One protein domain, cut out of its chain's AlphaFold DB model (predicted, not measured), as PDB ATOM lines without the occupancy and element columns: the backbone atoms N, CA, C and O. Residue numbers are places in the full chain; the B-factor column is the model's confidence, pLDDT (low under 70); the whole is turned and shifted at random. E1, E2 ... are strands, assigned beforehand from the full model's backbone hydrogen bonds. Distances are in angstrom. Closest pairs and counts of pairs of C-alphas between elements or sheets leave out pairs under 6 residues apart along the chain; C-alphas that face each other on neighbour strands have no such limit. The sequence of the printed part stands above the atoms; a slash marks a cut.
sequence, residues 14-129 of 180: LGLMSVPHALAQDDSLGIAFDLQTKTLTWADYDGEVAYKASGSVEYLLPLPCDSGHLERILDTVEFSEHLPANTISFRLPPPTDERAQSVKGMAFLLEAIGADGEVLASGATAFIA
ATOM      1  N   LEU A  14     236.205 236.259 235.198       45.62
ATOM      2  CA  LEU A  14     235.226 237.330 235.051       45.62
ATOM      3  C   LEU A  14     233.842 236.777 235.377       45.62
ATOM      4  O   LEU A  14     233.325 235.868 234.718       45.62
ATOM      5  N   GLY A  15     233.266 237.312 236.443       40.34
ATOM      6  CA  GLY A  15     231.893 237.049 236.800       40.34
ATOM      7  C   GLY A  15     230.928 237.661 235.814       40.34
ATOM      8  O   GLY A  15     231.182 238.781 235.388       40.34
ATOM      9  N   LEU A  16     229.858 236.951 235.469       40.12
ATOM     10  CA  LEU A  16     228.883 237.392 234.476       40.12
ATOM     11  C   LEU A  16     227.507 237.476 235.115       40.12
ATOM     12  O   LEU A  16     227.110 236.519 235.772       40.12
ATOM     13  N   MET A  17     226.778 238.573 234.920       40.12
ATOM     14  CA  MET A  17     225.363 238.667 235.284       40.12
ATOM     15  C   MET A  17     224.472 238.970 234.094       40.12
ATOM     16  O   MET A  17     224.936 239.586 233.158       40.12
ATOM     17  N   SER A  18     223.210 238.540 234.122       37.56
ATOM     18  CA  SER A  18     222.190 238.942 233.147       37.56
ATOM     19  C   SER A  18     221.057 239.692 233.865       37.56
ATOM     20  O   SER A  18     220.531 239.231 234.880       37.56
ATOM     21  N   VAL A  19     220.711 240.891 233.397       41.34
ATOM     22  CA  VAL A  19     219.615 241.742 233.890       41.34
ATOM     23  C   VAL A  19     218.405 241.596 232.952       41.34
ATOM     24  O   VAL A  19     218.591 241.397 231.753       41.34
ATOM     25  N   PRO A  20     217.152 241.668 233.442       42.09
ATOM     26  CA  PRO A  20     215.980 241.564 232.576       42.09
ATOM     27  C   PRO A  20     215.946 242.626 231.464       42.09
ATOM     28  O   PRO A  20     216.206 243.801 231.722       42.09
ATOM     29  N   HIS A  21     215.494 242.214 230.274       40.22
ATOM     30  CA  HIS A  21     215.305 243.003 229.044       40.22
ATOM     31  C   HIS A  21     214.608 244.371 229.216       40.22
ATOM     32  O   HIS A  21     214.784 245.264 228.400       40.22
ATOM     33  N   ALA A  22     213.866 244.594 230.305       38.56
ATOM     34  CA  ALA A  22     213.216 245.875 230.603       38.56
ATOM     35  C   ALA A  22     214.186 247.062 230.822       38.56
ATOM     36  O   ALA A  22     213.727 248.194 230.965       38.56
ATOM     37  N   LEU A  23     215.501 246.814 230.874       41.53
ATOM     38  CA  LEU A  23     216.554 247.837 230.920       41.53
ATOM     39  C   LEU A  23     217.391 247.921 229.629       41.53
ATOM     40  O   LEU A  23     218.273 248.774 229.554       41.53
ATOM     41  N   ALA A  24     217.122 247.083 228.620       45.72
ATOM     42  CA  ALA A  24     217.699 247.255 227.292       45.72
ATOM     43  C   ALA A  24     217.044 248.485 226.640       45.72
ATOM     44  O   ALA A  24     215.841 248.499 226.379       45.72
ATOM     45  N   GLN A  25     217.819 249.551 226.448       48.34
ATOM     46  CA  GLN A  25     217.418 250.681 225.613       48.34
ATOM     47  C   GLN A  25     217.899 250.407 224.186       48.34
ATOM     48  O   GLN A  25     219.084 250.147 223.997       48.34
ATOM     49  N   ASP A  26     216.987 250.476 223.213       54.06
ATOM     50  CA  ASP A  26     217.284 250.521 221.773       54.06
ATOM     51  C   ASP A  26     218.260 249.433 221.269       54.06
ATOM     52  O   ASP A  26     219.376 249.737 220.854       54.06
ATOM     53  N   ASP A  27     217.847 248.157 221.304       60.12
ATOM     54  CA  ASP A  27     218.572 247.011 220.711       60.12
ATOM     55  C   ASP A  27     220.024 246.804 221.206       60.12
ATOM     56  O   ASP A  27     220.809 246.057 220.613       60.12
ATOM     57  N   SER A  28     220.400 247.434 222.325       62.97
ATOM     58  CA  SER A  28     221.722 247.294 222.932       62.97
ATOM     59  C   SER A  28     221.695 246.398 224.170       62.97
ATOM     60  O   SER A  28     220.822 246.510 225.037       62.97
ATOM     61  N   LEU A  29     222.697 245.522 224.285       68.38
ATOM     62  CA  LEU A  29     222.944 244.770 225.514       68.38
ATOM     63  C   LEU A  29     223.453 245.743 226.581       68.38
ATOM     64  O   LEU A  29     224.546 246.294 226.464       68.38
ATOM     65  N   GLY A  30     222.678 245.947 227.646       66.50
ATOM     66  CA  GLY A  30     223.121 246.767 228.771       66.50
ATOM     67  C   GLY A  30     224.223 246.052 229.545       66.50
ATOM     68  O   GLY A  30     223.914 245.095 230.241       66.50
ATOM     69  N   ILE A  31     225.478 246.503 229.431       72.00
ATOM     70  CA  ILE A  31     226.634 245.952 230.158       72.00
ATOM     71  C   ILE A  31     227.096 246.924 231.253       72.00
ATOM     72  O   ILE A  31     227.182 248.129 231.033       72.00
ATOM     73  N   ALA A  32     227.409 246.402 232.434       71.69
ATOM     74  CA  ALA A  32     227.897 247.114 233.601       71.69
ATOM     75  C   ALA A  32     229.013 246.315 234.286       71.69
ATOM     76  O   ALA A  32     228.968 245.087 234.345       71.69
ATOM     77  N   PHE A  33     229.994 247.014 234.852       72.19
ATOM     78  CA  PHE A  33     231.050 246.407 235.654       72.19
ATOM     79  C   PHE A  33     231.037 246.964 237.075       72.19
ATOM     80  O   PHE A  33     231.084 248.178 237.274       72.19
ATOM     81  N   ASP A  34     231.010 246.073 238.060       71.75
ATOM     82  CA  ASP A  34     231.154 246.411 239.468       71.75
ATOM     83  C   ASP A  34     232.639 246.355 239.860       71.75
ATOM     84  O   ASP A  34     233.250 245.285 239.914       71.75
ATOM     85  N   LEU A  35     233.228 247.521 240.143       67.69
ATOM     86  CA  LEU A  35     234.625 247.652 240.571       67.69
ATOM     87  C   LEU A  35     234.892 247.104 241.982       67.69
ATOM     88  O   LEU A  35     236.047 246.799 242.276       67.69
ATOM     89  N   GLN A  36     233.881 246.996 242.850       66.25
ATOM     90  CA  GLN A  36     234.029 246.480 244.214       66.25
ATOM     91  C   GLN A  36     234.000 244.957 244.235       66.25
ATOM     92  O   GLN A  36     234.889 244.335 244.815       66.25
ATOM     93  N   THR A  37     232.995 244.351 243.601       66.62
ATOM     94  CA  THR A  37     232.872 242.885 243.546       66.62
ATOM     95  C   THR A  37     233.685 242.275 242.416       66.62
ATOM     96  O   THR A  37     233.829 241.053 242.367       66.62
ATOM     97  N   LYS A  38     234.215 243.123 241.522       68.75
ATOM     98  CA  LYS A  38     234.925 242.722 240.314       68.75
ATOM     99  C   LYS A  38     234.027 241.757 239.516       68.75
ATOM    100  O   LYS A  38     234.338 240.590 239.289       68.75
ATOM    101  N   THR A  39     232.854 242.240 239.122       71.25
ATOM    102  CA  THR A  39     231.846 241.439 238.411       71.25
ATOM    103  C   THR A  39     231.349 242.199 237.193       71.25
ATOM    104  O   THR A  39     230.965 243.359 237.301       71.25
ATOM    105  N   LEU A  40     231.317 241.543 236.036       72.88
ATOM    106  CA  LEU A  40     230.659 242.056 234.841       72.88
ATOM    107  C   LEU A  40     229.209 241.570 234.803       72.88
ATOM    108  O   LEU A  40     228.891 240.450 235.180       72.88
ATOM    109  N   THR A  41     228.316 242.420 234.335       72.56
ATOM    110  CA  THR A  41     226.876 242.191 234.253       72.56
ATOM    111  C   THR A  41     226.401 242.677 232.896       72.56
ATOM    112  O   THR A  41     226.663 243.817 232.571       72.56
ATOM    113  N   TRP A  42     225.727 241.870 232.092       72.38
ATOM    114  CA  TRP A  42     224.964 242.283 230.917       72.38
ATOM    115  C   TRP A  42     223.456 242.119 231.130       72.38
ATOM    116  O   TRP A  42     223.030 241.724 232.205       72.38
ATOM    117  N   ALA A  43     222.627 242.429 230.136       69.62
ATOM    118  CA  ALA A  43     221.205 242.094 230.102       69.62
ATOM    119  C   ALA A  43     220.984 240.858 229.220       69.62
ATOM    120  O   ALA A  43     221.597 240.780 228.159       69.62
ATOM    121  N   ASP A  44     220.136 239.912 229.637       71.44
ATOM    122  CA  ASP A  44     219.756 238.802 228.744       71.44
ATOM    123  C   ASP A  44     219.000 239.380 227.539       71.44
ATOM    124  O   ASP A  44     218.202 240.317 227.696       71.44
ATOM    125  N   TYR A  45     219.258 238.838 226.351       71.38
ATOM    126  CA  TYR A  45     218.434 239.135 225.184       71.38
ATOM    127  C   TYR A  45     217.214 238.198 225.152       71.38
ATOM    128  O   TYR A  45     217.021 237.415 226.076       71.38
ATOM    129  N   ASP A  46     216.317 238.336 224.179       78.69
ATOM    130  CA  ASP A  46     215.279 237.324 223.948       78.69
ATOM    131  C   ASP A  46     215.543 236.643 222.603       78.69
ATOM    132  O   ASP A  46     215.815 237.307 221.600       78.69
ATOM    133  N   GLY A  47     215.465 235.313 222.575       81.88
ATOM    134  CA  GLY A  47     215.727 234.507 221.377       81.88
ATOM    135  C   GLY A  47     217.200 234.186 221.101       81.88
ATOM    136  O   GLY A  47     217.500 233.543 220.092       81.88
ATOM    137  N   GLU A  48     218.120 234.571 221.981       82.94
ATOM    138  CA  GLU A  48     219.518 234.169 221.904       82.94
ATOM    139  C   GLU A  48     219.709 232.694 222.280       82.94
ATOM    140  O   GLU A  48     219.056 232.136 223.164       82.94
ATOM    141  N   VAL A  49     220.657 232.046 221.608       87.25
ATOM    142  CA  VAL A  49     221.114 230.687 221.942       87.25
ATOM    143  C   VAL A  49     222.539 230.687 222.490       87.25
ATOM    144  O   VAL A  49     222.956 229.741 223.167       87.25
ATOM    145  N   ALA A  50     223.286 231.757 222.219       88.88
ATOM    146  CA  ALA A  50     224.648 231.960 222.670       88.88
ATOM    147  C   ALA A  50     224.983 233.454 222.726       88.88
ATOM    148  O   ALA A  50     224.278 234.301 222.185       88.88
ATOM    149  N   TYR A  51     226.121 233.744 223.336       86.44
ATOM    150  CA  TYR A  51     226.797 235.022 223.293       86.44
ATOM    151  C   TYR A  51     228.192 234.844 222.700       86.44
ATOM    152  O   TYR A  51     228.805 233.779 222.811       86.44
ATOM    153  N   LYS A  52     228.720 235.903 222.105       90.38
ATOM    154  CA  LYS A  52     230.128 236.012 221.737       90.38
ATOM    155  C   LYS A  52     230.744 237.161 222.522       90.38
ATOM    156  O   LYS A  52     230.326 238.307 222.387       90.38
ATOM    157  N   ALA A  53     231.706 236.832 223.374       87.25
ATOM    158  CA  ALA A  53     232.447 237.782 224.191       87.25
ATOM    159  C   ALA A  53     233.812 238.026 223.552       87.25
ATOM    160  O   ALA A  53     234.550 237.077 223.306       87.25
ATOM    161  N   SER A  54     234.174 239.276 223.295       89.88
ATOM    162  CA  SER A  54     235.491 239.615 222.754       89.88
ATOM    163  C   SER A  54     236.048 240.890 223.372       89.88
ATOM    164  O   SER A  54     235.320 241.658 224.001       89.88
ATOM    165  N   GLY A  55     237.352 241.103 223.235       89.81
ATOM    166  CA  GLY A  55     238.004 242.299 223.750       89.81
ATOM    167  C   GLY A  55     239.478 242.087 224.057       89.81
ATOM    168  O   GLY A  55     240.133 241.232 223.464       89.81
ATOM    169  N   SER A  56     239.992 242.875 224.998       88.19
ATOM    170  CA  SER A  56     241.388 242.826 225.431       88.19
ATOM    171  C   SER A  56     241.511 243.017 226.937       88.19
ATOM    172  O   SER A  56     240.685 243.680 227.565       88.19
ATOM    173  N   VAL A  57     242.549 242.424 227.520       85.81
ATOM    174  CA  VAL A  57     242.902 242.557 228.936       85.81
ATOM    175  C   VAL A  57     244.311 243.106 229.033       85.81
ATOM    176  O   VAL A  57     245.231 242.566 228.427       85.81
ATOM    177  N   GLU A  58     244.484 244.163 229.811       84.81
ATOM    178  CA  GLU A  58     245.776 244.757 230.113       84.81
ATOM    179  C   GLU A  58     246.278 244.247 231.460       84.81
ATOM    180  O   GLU A  58     245.590 244.358 232.478       84.81
ATOM    181  N   TYR A  59     247.500 243.727 231.474       82.94
ATOM    182  CA  TYR A  59     248.169 243.244 232.670       82.94
ATOM    183  C   TYR A  59     249.332 244.153 233.060       82.94
ATOM    184  O   TYR A  59     250.074 244.659 232.215       82.94
ATOM    185  N   LEU A  60     249.510 244.343 234.365       81.06
ATOM    186  CA  LEU A  60     250.547 245.187 234.951       81.06
ATOM    187  C   LEU A  60     251.588 244.373 235.720       81.06
ATOM    188  O   LEU A  60     251.317 243.284 236.237       81.06
ATOM    189  N   LEU A  61     252.781 244.959 235.828       75.56
ATOM    190  CA  LEU A  61     253.773 244.558 236.820       75.56
ATOM    191  C   LEU A  61     253.371 245.155 238.171       75.56
ATOM    192  O   LEU A  61     253.346 246.386 238.269       75.56
ATOM    193  N   PRO A  62     253.096 244.357 239.216       66.94
ATOM    194  CA  PRO A  62     252.987 244.913 240.554       66.94
ATOM    195  C   PRO A  62     254.371 245.413 240.973       66.94
ATOM    196  O   PRO A  62     255.264 244.637 241.314       66.94
ATOM    197  N   LEU A  63     254.572 246.725 240.888       65.56
ATOM    198  CA  LEU A  63     255.743 247.383 241.446       65.56
ATOM    199  C   LEU A  63     255.433 247.786 242.890       65.56
ATOM    200  O   LEU A  63     254.309 248.200 243.182       65.56
ATOM    201  N   PRO A  64     256.403 247.672 243.810       64.62
ATOM    202  CA  PRO A  64     256.201 248.136 245.169       64.62
ATOM    203  C   PRO A  64     256.023 249.664 245.157       64.62
ATOM    204  O   PRO A  64     256.693 250.388 244.413       64.62
ATOM    205  N   CYS A  65     255.057 250.152 245.937       61.28
ATOM    206  CA  CYS A  65     254.578 251.538 245.875       61.28
ATOM    207  C   CYS A  65     255.602 252.600 246.295       61.28
ATOM    208  O   CYS A  65     255.421 253.785 246.032       61.28
ATOM    209  N   ASP A  66     256.687 252.181 246.929       60.78
ATOM    210  CA  ASP A  66     257.839 252.987 247.327       60.78
ATOM    211  C   ASP A  66     258.857 253.208 246.193       60.78
ATOM    212  O   ASP A  66     259.763 254.031 246.331       60.78
ATOM    213  N   SER A  67     258.702 252.529 245.053       57.53
ATOM    214  CA  SER A  67     259.646 252.607 243.929       57.53
ATOM    215  C   SER A  67     259.556 253.898 243.103       57.53
ATOM    216  O   SER A  67     260.359 254.093 242.192       57.53
ATOM    217  N   GLY A  68     258.589 254.782 243.381       54.59
ATOM    218  CA  GLY A  68     258.376 256.020 242.616       54.59
ATOM    219  C   GLY A  68     258.001 255.789 241.145       54.59
ATOM    220  O   GLY A  68     257.955 256.737 240.360       54.59
ATOM    221  N   HIS A  69     257.745 254.539 240.756       54.00
ATOM    222  CA  HIS A  69     257.380 254.174 239.402       54.00
ATOM    223  C   HIS A  69     255.864 254.128 239.246       54.00
ATOM    224  O   HIS A  69     255.158 253.424 239.965       54.00
ATOM    225  N   LEU A  70     255.387 254.892 238.264       56.75
ATOM    226  CA  LEU A  70     254.028 254.810 237.752       56.75
ATOM    227  C   LEU A  70     253.806 253.406 237.176       56.75
ATOM    228  O   LEU A  70     254.684 252.854 236.507       56.75
ATOM    229  N   GLU A  71     252.642 252.835 237.464       67.00
ATOM    230  CA  GLU A  71     252.217 251.526 236.975       67.00
ATOM    231  C   GLU A  71     252.450 251.406 235.464       67.00
ATOM    232  O   GLU A  71     252.081 252.289 234.687       67.00
ATOM    233  N   ARG A  72     253.075 250.306 235.040       71.31
ATOM    234  CA  ARG A  72     253.360 250.046 233.630       71.31
ATOM    235  C   ARG A  72     252.563 248.838 233.161       71.31
ATOM    236  O   ARG A  72     252.727 247.747 233.709       71.31
ATOM    237  N   ILE A  73     251.767 249.038 232.111       77.19
ATOM    238  CA  ILE A  73     251.178 247.940 231.338       77.19
ATOM    239  C   ILE A  73     252.335 247.142 230.737       77.19
ATOM    240  O   ILE A  73     253.183 247.687 230.022       77.19
ATOM    241  N   LEU A  74     252.404 245.869 231.107       81.75
ATOM    242  CA  LEU A  74     253.399 244.932 230.605       81.75
ATOM    243  C   LEU A  74     252.886 244.156 229.408       81.75
ATOM    244  O   LEU A  74     253.672 243.846 228.518       81.75
ATOM    245  N   ASP A  75     251.599 243.830 229.422       83.06
ATOM    246  CA  ASP A  75     251.022 242.929 228.445       83.06
ATOM    247  C   ASP A  75     249.573 243.304 228.145       83.06
ATOM    248  O   ASP A  75     248.851 243.798 229.015       83.06
ATOM    249  N   THR A  76     249.158 243.050 226.912       89.94
ATOM    250  CA  THR A  76     247.781 243.210 226.456       89.94
ATOM    251  C   THR A  76     247.405 241.963 225.679       89.94
ATOM    252  O   THR A  76     247.978 241.687 224.628       89.94
ATOM    253  N   VAL A  77     246.431 241.217 226.194       88.12
ATOM    254  CA  VAL A  77     246.010 239.940 225.616       88.12
ATOM    255  C   VAL A  77     244.588 240.063 225.088       88.12
ATOM    256  O   VAL A  77     243.666 240.393 225.835       88.12
ATOM    257  N   GLU A  78     244.415 239.808 223.795       92.19
ATOM    258  CA  GLU A  78     243.104 239.766 223.146       92.19
ATOM    259  C   GLU A  78     242.391 238.435 223.421       92.19
ATOM    260  O   GLU A  78     243.025 237.388 223.572       92.19
ATOM    261  N   PHE A  79     241.059 238.464 223.468       87.56
ATOM    262  CA  PHE A  79     240.232 237.264 223.582       87.56
ATOM    263  C   PHE A  79     238.995 237.342 222.690       87.56
ATOM    264  O   PHE A  79     238.481 238.418 222.380       87.56
ATOM    265  N   SER A  80     238.499 236.168 222.305       92.69
ATOM    266  CA  SER A  80     237.225 235.988 221.616       92.69
ATOM    267  C   SER A  80     236.674 234.609 221.958       92.69
ATOM    268  O   SER A  80     237.218 233.599 221.525       92.69
ATOM    269  N   GLU A  81     235.583 234.574 222.710       88.81
ATOM    270  CA  GLU A  81     234.996 233.364 223.278       88.81
ATOM    271  C   GLU A  81     233.519 233.240 222.904       88.81
ATOM    272  O   GLU A  81     232.759 234.209 222.955       88.81
ATOM    273  N   HIS A  82     233.103 232.019 222.569       89.81
ATOM    274  CA  HIS A  82     231.694 231.673 222.412       89.81
ATOM    275  C   HIS A  82     231.152 231.129 223.730       89.81
ATOM    276  O   HIS A  82     231.610 230.108 224.241       89.81
ATOM    277  N   LEU A  83     230.146 231.808 224.266       85.19
ATOM    278  CA  LEU A  83     229.530 231.503 225.545       85.19
ATOM    279  C   LEU A  83     228.113 230.967 225.300       85.19
ATOM    280  O   LEU A  83     227.294 231.670 224.712       85.19
ATOM    281  N   PRO A  84     227.764 229.750 225.742       83.56
ATOM    282  CA  PRO A  84     226.369 229.303 225.758       83.56
ATOM    283  C   PRO A  84     225.443 230.311 226.466       83.56
ATOM    284  O   PRO A  84     225.873 230.942 227.431       83.56
ATOM    285  N   ALA A  85     224.170 230.437 226.069       78.44
ATOM    286  CA  ALA A  85     223.239 231.397 226.696       78.44
ATOM    287  C   ALA A  85     223.064 231.200 228.219       78.44
ATOM    288  O   ALA A  85     222.740 232.127 228.947       78.44
ATOM    289  N   ASN A  86     223.321 229.995 228.735       72.69
ATOM    290  CA  ASN A  86     223.293 229.693 230.170       72.69
ATOM    291  C   ASN A  86     224.639 229.914 230.889       72.69
ATOM    292  O   ASN A  86     224.822 229.411 232.001       72.69
ATOM    293  N   THR A  87     225.590 230.612 230.268       70.75
ATOM    294  CA  THR A  87     226.900 230.891 230.865       70.75
ATOM    295  C   THR A  87     226.776 231.871 232.024       70.75
ATOM    296  O   THR A  87     226.163 232.925 231.902       70.75
ATOM    297  N   ILE A  88     227.413 231.536 233.147       65.31
ATOM    298  CA  ILE A  88     227.440 232.371 234.361       65.31
ATOM    299  C   ILE A  88     228.839 232.893 234.723       65.31
ATOM    300  O   ILE A  88     228.999 233.697 235.639       65.31
ATOM    301  N   SER A  89     229.870 232.424 234.020       66.31
ATOM    302  CA  SER A  89     231.268 232.803 234.242       66.31
ATOM    303  C   SER A  89     232.118 232.440 233.029       66.31
ATOM    304  O   SER A  89     231.893 231.383 232.438       66.31
ATOM    305  N   PHE A  90     233.130 233.246 232.718       72.38
ATOM    306  CA  PHE A  90     234.181 232.873 231.770       72.38
ATOM    307  C   PHE A  90     235.554 233.271 232.320       72.38
ATOM    308  O   PHE A  90     235.673 234.109 233.219       72.38
ATOM    309  N   ARG A  91     236.605 232.618 231.825       73.88
ATOM    310  CA  ARG A  91     237.982 232.917 232.226       73.88
ATOM    311  C   ARG A  91     238.601 233.869 231.219       73.88
ATOM    312  O   ARG A  91     238.481 233.655 230.019       73.88
ATOM    313  N   LEU A  92     239.282 234.888 231.729       80.12
ATOM    314  CA  LEU A  92     240.141 235.728 230.904       80.12
ATOM    315  C   LEU A  92     241.410 234.953 230.522       80.12
ATOM    316  O   LEU A  92     241.870 234.123 231.319       80.12
ATOM    317  N   PRO A  93     241.994 235.224 229.342       82.31
ATOM    318  CA  PRO A  93     243.248 234.597 228.950       82.31
ATOM    319  C   PRO A  93     244.360 235.016 229.919       82.31
ATOM    320  O   PRO A  93     244.382 236.176 230.334       82.31
ATOM    321  N   PRO A  94     245.277 234.115 230.306       81.44
ATOM    322  CA  PRO A  94     246.410 234.486 231.145       81.44
ATOM    323  C   PRO A  94     247.337 235.472 230.410       81.44
ATOM    324  O   PRO A  94     247.337 235.496 229.177       81.44
ATOM    325  N   PRO A  95     248.144 236.258 231.141       84.31
ATOM    326  CA  PRO A  95     249.200 237.046 230.525       84.31
ATOM    327  C   PRO A  95     250.227 236.138 229.836       84.31
ATOM    328  O   PRO A  95     250.512 235.028 230.294       84.31
ATOM    329  N   THR A  96     250.798 236.635 228.747       87.06
ATOM    330  CA  THR A  96     251.931 236.039 228.030       87.06
ATOM    331  C   THR A  96     253.239 236.304 228.774       87.06
ATOM    332  O   THR A  96     254.131 235.457 228.787       87.06
ATOM    333  N   ASP A  97     253.365 237.477 229.403       82.69
ATOM    334  CA  ASP A  97     254.496 237.800 230.276       82.69
ATOM    335  C   ASP A  97     254.229 237.301 231.705       82.69
ATOM    336  O   ASP A  97     253.372 237.828 232.411       82.69
ATOM    337  N   GLU A  98     255.013 236.321 232.165       83.38
ATOM    338  CA  GLU A  98     254.902 235.735 233.512       83.38
ATOM    339  C   GLU A  98     255.121 236.748 234.651       83.38
ATOM    340  O   GLU A  98     254.753 236.501 235.802       83.38
ATOM    341  N   ARG A  99     255.736 237.901 234.357       80.25
ATOM    342  CA  ARG A  99     255.931 238.984 235.331       80.25
ATOM    343  C   ARG A  99     254.669 239.812 235.522       80.25
ATOM    344  O   ARG A  99     254.565 240.528 236.517       80.25
ATOM    345  N   ALA A 100     253.734 239.755 234.579       81.31
ATOM    346  CA  ALA A 100     252.465 240.438 234.701       81.31
ATOM    347  C   ALA A 100     251.558 239.608 235.621       81.31
ATOM    348  O   ALA A 100     251.224 238.464 235.332       81.31
ATOM    349  N   GLN A 101     251.211 240.164 236.781       69.69
ATOM    350  CA  GLN A 101     250.542 239.405 237.851       69.69
ATOM    351  C   GLN A 101     249.166 239.968 238.210       69.69
ATOM    352  O   GLN A 101     248.477 239.427 239.075       69.69
ATOM    353  N   SER A 102     248.751 241.076 237.598       74.06
ATOM    354  CA  SER A 102     247.490 241.740 237.935       74.06
ATOM    355  C   SER A 102     246.866 242.382 236.706       74.06
ATOM    356  O   SER A 102     247.579 242.858 235.828       74.06
ATOM    357  N   VAL A 103     245.535 242.394 236.645       77.31
ATOM    358  CA  VAL A 103     244.778 243.079 235.589       77.31
ATOM    359  C   VAL A 103     244.722 244.568 235.925       77.31
ATOM    360  O   VAL A 103     244.291 244.927 237.019       77.31
ATOM    361  N   LYS A 104     245.149 245.431 234.997       76.81
ATOM    362  CA  LYS A 104     244.972 246.888 235.098       76.81
ATOM    363  C   LYS A 104     243.605 247.312 234.596       76.81
ATOM    364  O   LYS A 104     242.944 248.155 235.206       76.81
ATOM    365  N   GLY A 105     243.221 246.722 233.473       78.62
ATOM    366  CA  GLY A 105     241.924 246.942 232.894       78.62
ATOM    367  C   GLY A 105     241.616 246.053 231.718       78.62
ATOM    368  O   GLY A 105     242.376 245.152 231.372       78.62
ATOM    369  N   MET A 106     240.437 246.271 231.152       81.00
ATOM    370  CA  MET A 106     239.953 245.493 230.024       81.00
ATOM    371  C   MET A 106     238.972 246.300 229.176       81.00
ATOM    372  O   MET A 106     238.218 247.133 229.694       81.00
ATOM    373  N   ALA A 107     238.963 245.996 227.885       83.44
ATOM    374  CA  ALA A 107     237.890 246.336 226.967       83.44
ATOM    375  C   ALA A 107     237.022 245.093 226.748       83.44
ATOM    376  O   ALA A 107     237.548 243.984 226.623       83.44
ATOM    377  N   PHE A 108     235.702 245.271 226.709       82.75
ATOM    378  CA  PHE A 108     234.765 244.162 226.563       82.75
ATOM    379  C   PHE A 108     233.659 244.500 225.570       82.75
ATOM    380  O   PHE A 108     233.018 245.545 225.680       82.75
ATOM    381  N   LEU A 109     233.412 243.581 224.646       85.69
ATOM    382  CA  LEU A 109     232.304 243.573 223.703       85.69
ATOM    383  C   LEU A 109     231.538 242.261 223.873       85.69
ATOM    384  O   LEU A 109     232.138 241.186 223.929       85.69
ATOM    385  N   LEU A 110     230.214 242.352 223.916       85.00
ATOM    386  CA  LEU A 110     229.312 241.210 223.924       85.00
ATOM    387  C   LEU A 110     228.345 241.311 222.754       85.00
ATOM    388  O   LEU A 110     227.754 242.365 222.522       85.00
ATOM    389  N   GLU A 111     228.153 240.197 222.067       87.62
ATOM    390  CA  GLU A 111     227.187 240.043 220.984       87.62
ATOM    391  C   GLU A 111     226.231 238.900 221.351       87.62
ATOM    392  O   GLU A 111     226.687 237.812 221.706       87.62
ATOM    393  N   ALA A 112     224.920 239.132 221.293       85.62
ATOM    394  CA  ALA A 112     223.908 238.088 221.438       85.62
ATOM    395  C   ALA A 112     223.694 237.406 220.085       85.62
ATOM    396  O   ALA A 112     223.507 238.086 219.077       85.62
ATOM    397  N   ILE A 113     223.721 236.075 220.063       90.25
ATOM    398  CA  ILE A 113     223.689 235.270 218.840       90.25
ATOM    399  C   ILE A 113     222.399 234.448 218.792       90.25
ATOM    400  O   ILE A 113     222.100 233.687 219.721       90.25
ATOM    401  N   GLY A 114     221.649 234.596 217.700       89.12
ATOM    402  CA  GLY A 114     220.421 233.857 217.417       89.12
ATOM    403  C   GLY A 114     220.666 232.429 216.928       89.12
ATOM    404  O   GLY A 114     221.794 232.012 216.661       89.12
ATOM    405  N   ALA A 115     219.591 231.647 216.808       90.75
ATOM    406  CA  ALA A 115     219.661 230.241 216.389       90.75
ATOM    407  C   ALA A 115     220.161 230.040 214.944       90.75
ATOM    408  O   ALA A 115     220.668 228.971 214.608       90.75
ATOM    409  N   ASP A 116     220.011 231.056 214.102       92.44
ATOM    410  CA  ASP A 116     220.504 231.133 212.725       92.44
ATOM    411  C   ASP A 116     221.950 231.650 212.623       92.44
ATOM    412  O   ASP A 116     222.534 231.621 211.541       92.44
ATOM    413  N   GLY A 117     222.551 232.058 213.747       88.69
ATOM    414  CA  GLY A 117     223.895 232.626 213.810       88.69
ATOM    415  C   GLY A 117     223.947 234.140 213.606       88.69
ATOM    416  O   GLY A 117     225.040 234.704 213.646       88.69
ATOM    417  N   GLU A 118     222.803 234.800 213.418       92.44
ATOM    418  CA  GLU A 118     222.739 236.254 213.291       92.44
ATOM    419  C   GLU A 118     223.013 236.943 214.635       92.44
ATOM    420  O   GLU A 118     222.679 236.434 215.712       92.44
ATOM    421  N   VAL A 119     223.625 238.128 214.568       89.06
ATOM    422  CA  VAL A 119     223.823 238.981 215.744       89.06
ATOM    423  C   VAL A 119     222.519 239.718 216.019       89.06
ATOM    424  O   VAL A 119     222.085 240.546 215.222       89.06
ATOM    425  N   LEU A 120     221.903 239.420 217.157       84.06
ATOM    426  CA  LEU A 120     220.619 239.992 217.554       84.06
ATOM    427  C   LEU A 120     220.778 241.344 218.253       84.06
ATOM    428  O   LEU A 120     219.939 242.224 218.096       84.06
ATOM    429  N   ALA A 121     221.848 241.490 219.033       82.62
ATOM    430  CA  ALA A 121     222.179 242.704 219.762       82.62
ATOM    431  C   ALA A 121     223.665 242.742 220.108       82.62
ATOM    432  O   ALA A 121     224.329 241.705 220.187       82.62
ATOM    433  N   SER A 122     224.173 243.944 220.366       81.88
ATOM    434  CA  SER A 122     225.540 244.142 220.842       81.88
ATOM    435  C   SER A 122     225.596 245.158 221.979       81.88
ATOM    436  O   SER A 122     224.753 246.051 222.103       81.88
ATOM    437  N   GLY A 123     226.588 245.002 222.845       77.38
ATOM    438  CA  GLY A 123     226.877 245.931 223.928       77.38
ATOM    439  C   GLY A 123     228.365 245.945 224.220       77.38
ATOM    440  O   GLY A 123     229.041 244.927 224.087       77.38
ATOM    441  N   ALA A 124     228.884 247.097 224.627       69.19
ATOM    442  CA  ALA A 124     230.292 247.255 224.961       69.19
ATOM    443  C   ALA A 124     230.451 247.915 226.331       69.19
ATOM    444  O   ALA A 124     229.671 248.782 226.716       69.19
ATOM    445  N   THR A 125     231.499 247.533 227.056       68.19
ATOM    446  CA  THR A 125     232.004 248.287 228.207       68.19
ATOM    447  C   THR A 125     233.347 248.892 227.834       68.19
ATOM    448  O   THR A 125     234.280 248.181 227.453       68.19
ATOM    449  N   ALA A 126     233.442 250.217 227.948       57.28
ATOM    450  CA  ALA A 126     234.691 250.935 227.765       57.28
ATOM    451  C   ALA A 126     235.481 250.964 229.084       57.28
ATOM    452  O   ALA A 126     234.994 251.475 230.088       57.28
ATOM    453  N   PHE A 127     236.690 250.402 229.024       64.00
ATOM    454  CA  PHE A 127     237.808 250.498 229.966       64.00
ATOM    455  C   PHE A 127     237.465 250.382 231.459       64.00
ATOM    456  O   PHE A 127     237.188 251.356 232.157       64.00
ATOM    457  N   ILE A 128     237.590 249.169 231.987       63.19
ATOM    458  CA  ILE A 128     237.562 248.934 233.432       63.19
ATOM    459  C   ILE A 128     238.949 249.271 233.985       63.19
ATOM    460  O   ILE A 128     239.791 248.394 234.072       63.19
ATOM    461  N   ALA A 129     239.238 250.532 234.307       59.00
ATOM    462  CA  ALA A 129     240.476 250.866 235.015       59.00
ATOM    463  C   ALA A 129     240.287 250.597 236.510       59.00
ATOM    464  O   ALA A 129     239.456 251.246 237.148       59.00
TER     465      ALA A 129
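Overview. This is residues 14 to 129 of the 180 residues of an uncharacterized protein of Chloroflexi bacterium RBG_16_68_14 (UniProt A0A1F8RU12). A long, twisted four-stranded sheet of E4, E5, E6 and E7 has a smaller sheet of E1, E2 and E3 over part of one face, so that the two are only partly face to face. The hairpin E4 and E5 makes the long axis, and residues 64 to 70 of its loop stick out at one end; the link from E5 to E6 folds back, and its residues 89 to 90 pair with residues 14 to 15 of E1. The printed part has 116 residues with no named helix and seven named strands, E1 to E7 in that order, and its class is all strand. The large sheet runs E5, E4, E6, E7, all antiparallel, and the small one E1, E3, E2, mixed. The whole is only just compact, close to loose, with a radius of gyration of the C-alphas of 16.0 A and spans of 52 by 25 by 20 A.

Along the chain. E1, residues 14 to 19, begins at C-alpha 14 (235.226, 237.330, 235.051) and is 16.3 A long. E2 is residues 32 to 34, 6.7 A, and E3 residues 39 to 43, 13.5 A. E4, residues 48 to 60, measures 35.4 A and ends at C-alpha 60 (250.547, 245.187, 234.951). E5, residues 73 to 84, measures 31.5 A. E6, residues 102 to 114, measures 34.9 A and bends by 68 degrees at residue 105. E7, residues 119 to 125, measures 17.6 A and ends at C-alpha 125 (232.004, 248.287, 228.207).

Arrangement. In the large sheet E4 and E6 are inner strands, antiparallel at 165 degrees, with N 52 and O 111 within hydrogen-bond range at 2.8 A. The hairpin E4 and E5 stands at 169 degrees, with N 53 and O 81 2.9 A apart. The hairpin E6 and E7 stands at 163 degrees, with N 110 and O 123 2.8 A apart. In the small sheet E1 and E3 are parallel at 31 degrees, with N 42 and O 17 2.6 A apart. E2 and E3, a hairpin, are antiparallel at 156 degrees, with N 32 and O 41 2.7 A apart. Between the sheets, the closest C-alphas of E2 and E7 are those of Ala 32 and Thr 125, 6.9 A apart. E3 and E7 are near each other, with 5 pairs of C-alphas within 10 A. E3 and E6 are only just apart, at 8.3 A.

Size, cuts and confidence. The C-alphas of Asp 66 and Asp 116, the two farthest apart, are 55.4 A from each other. The printed part has no cut. The links E1 to E2, E4 to E5 and E5 to E6 are long, and residues 64 to 70 stand free. Mean pLDDT of the printed part is 73.3; 41 residues are under 70, among them residues 14 to 30, 62 to 71 and 124 to 129.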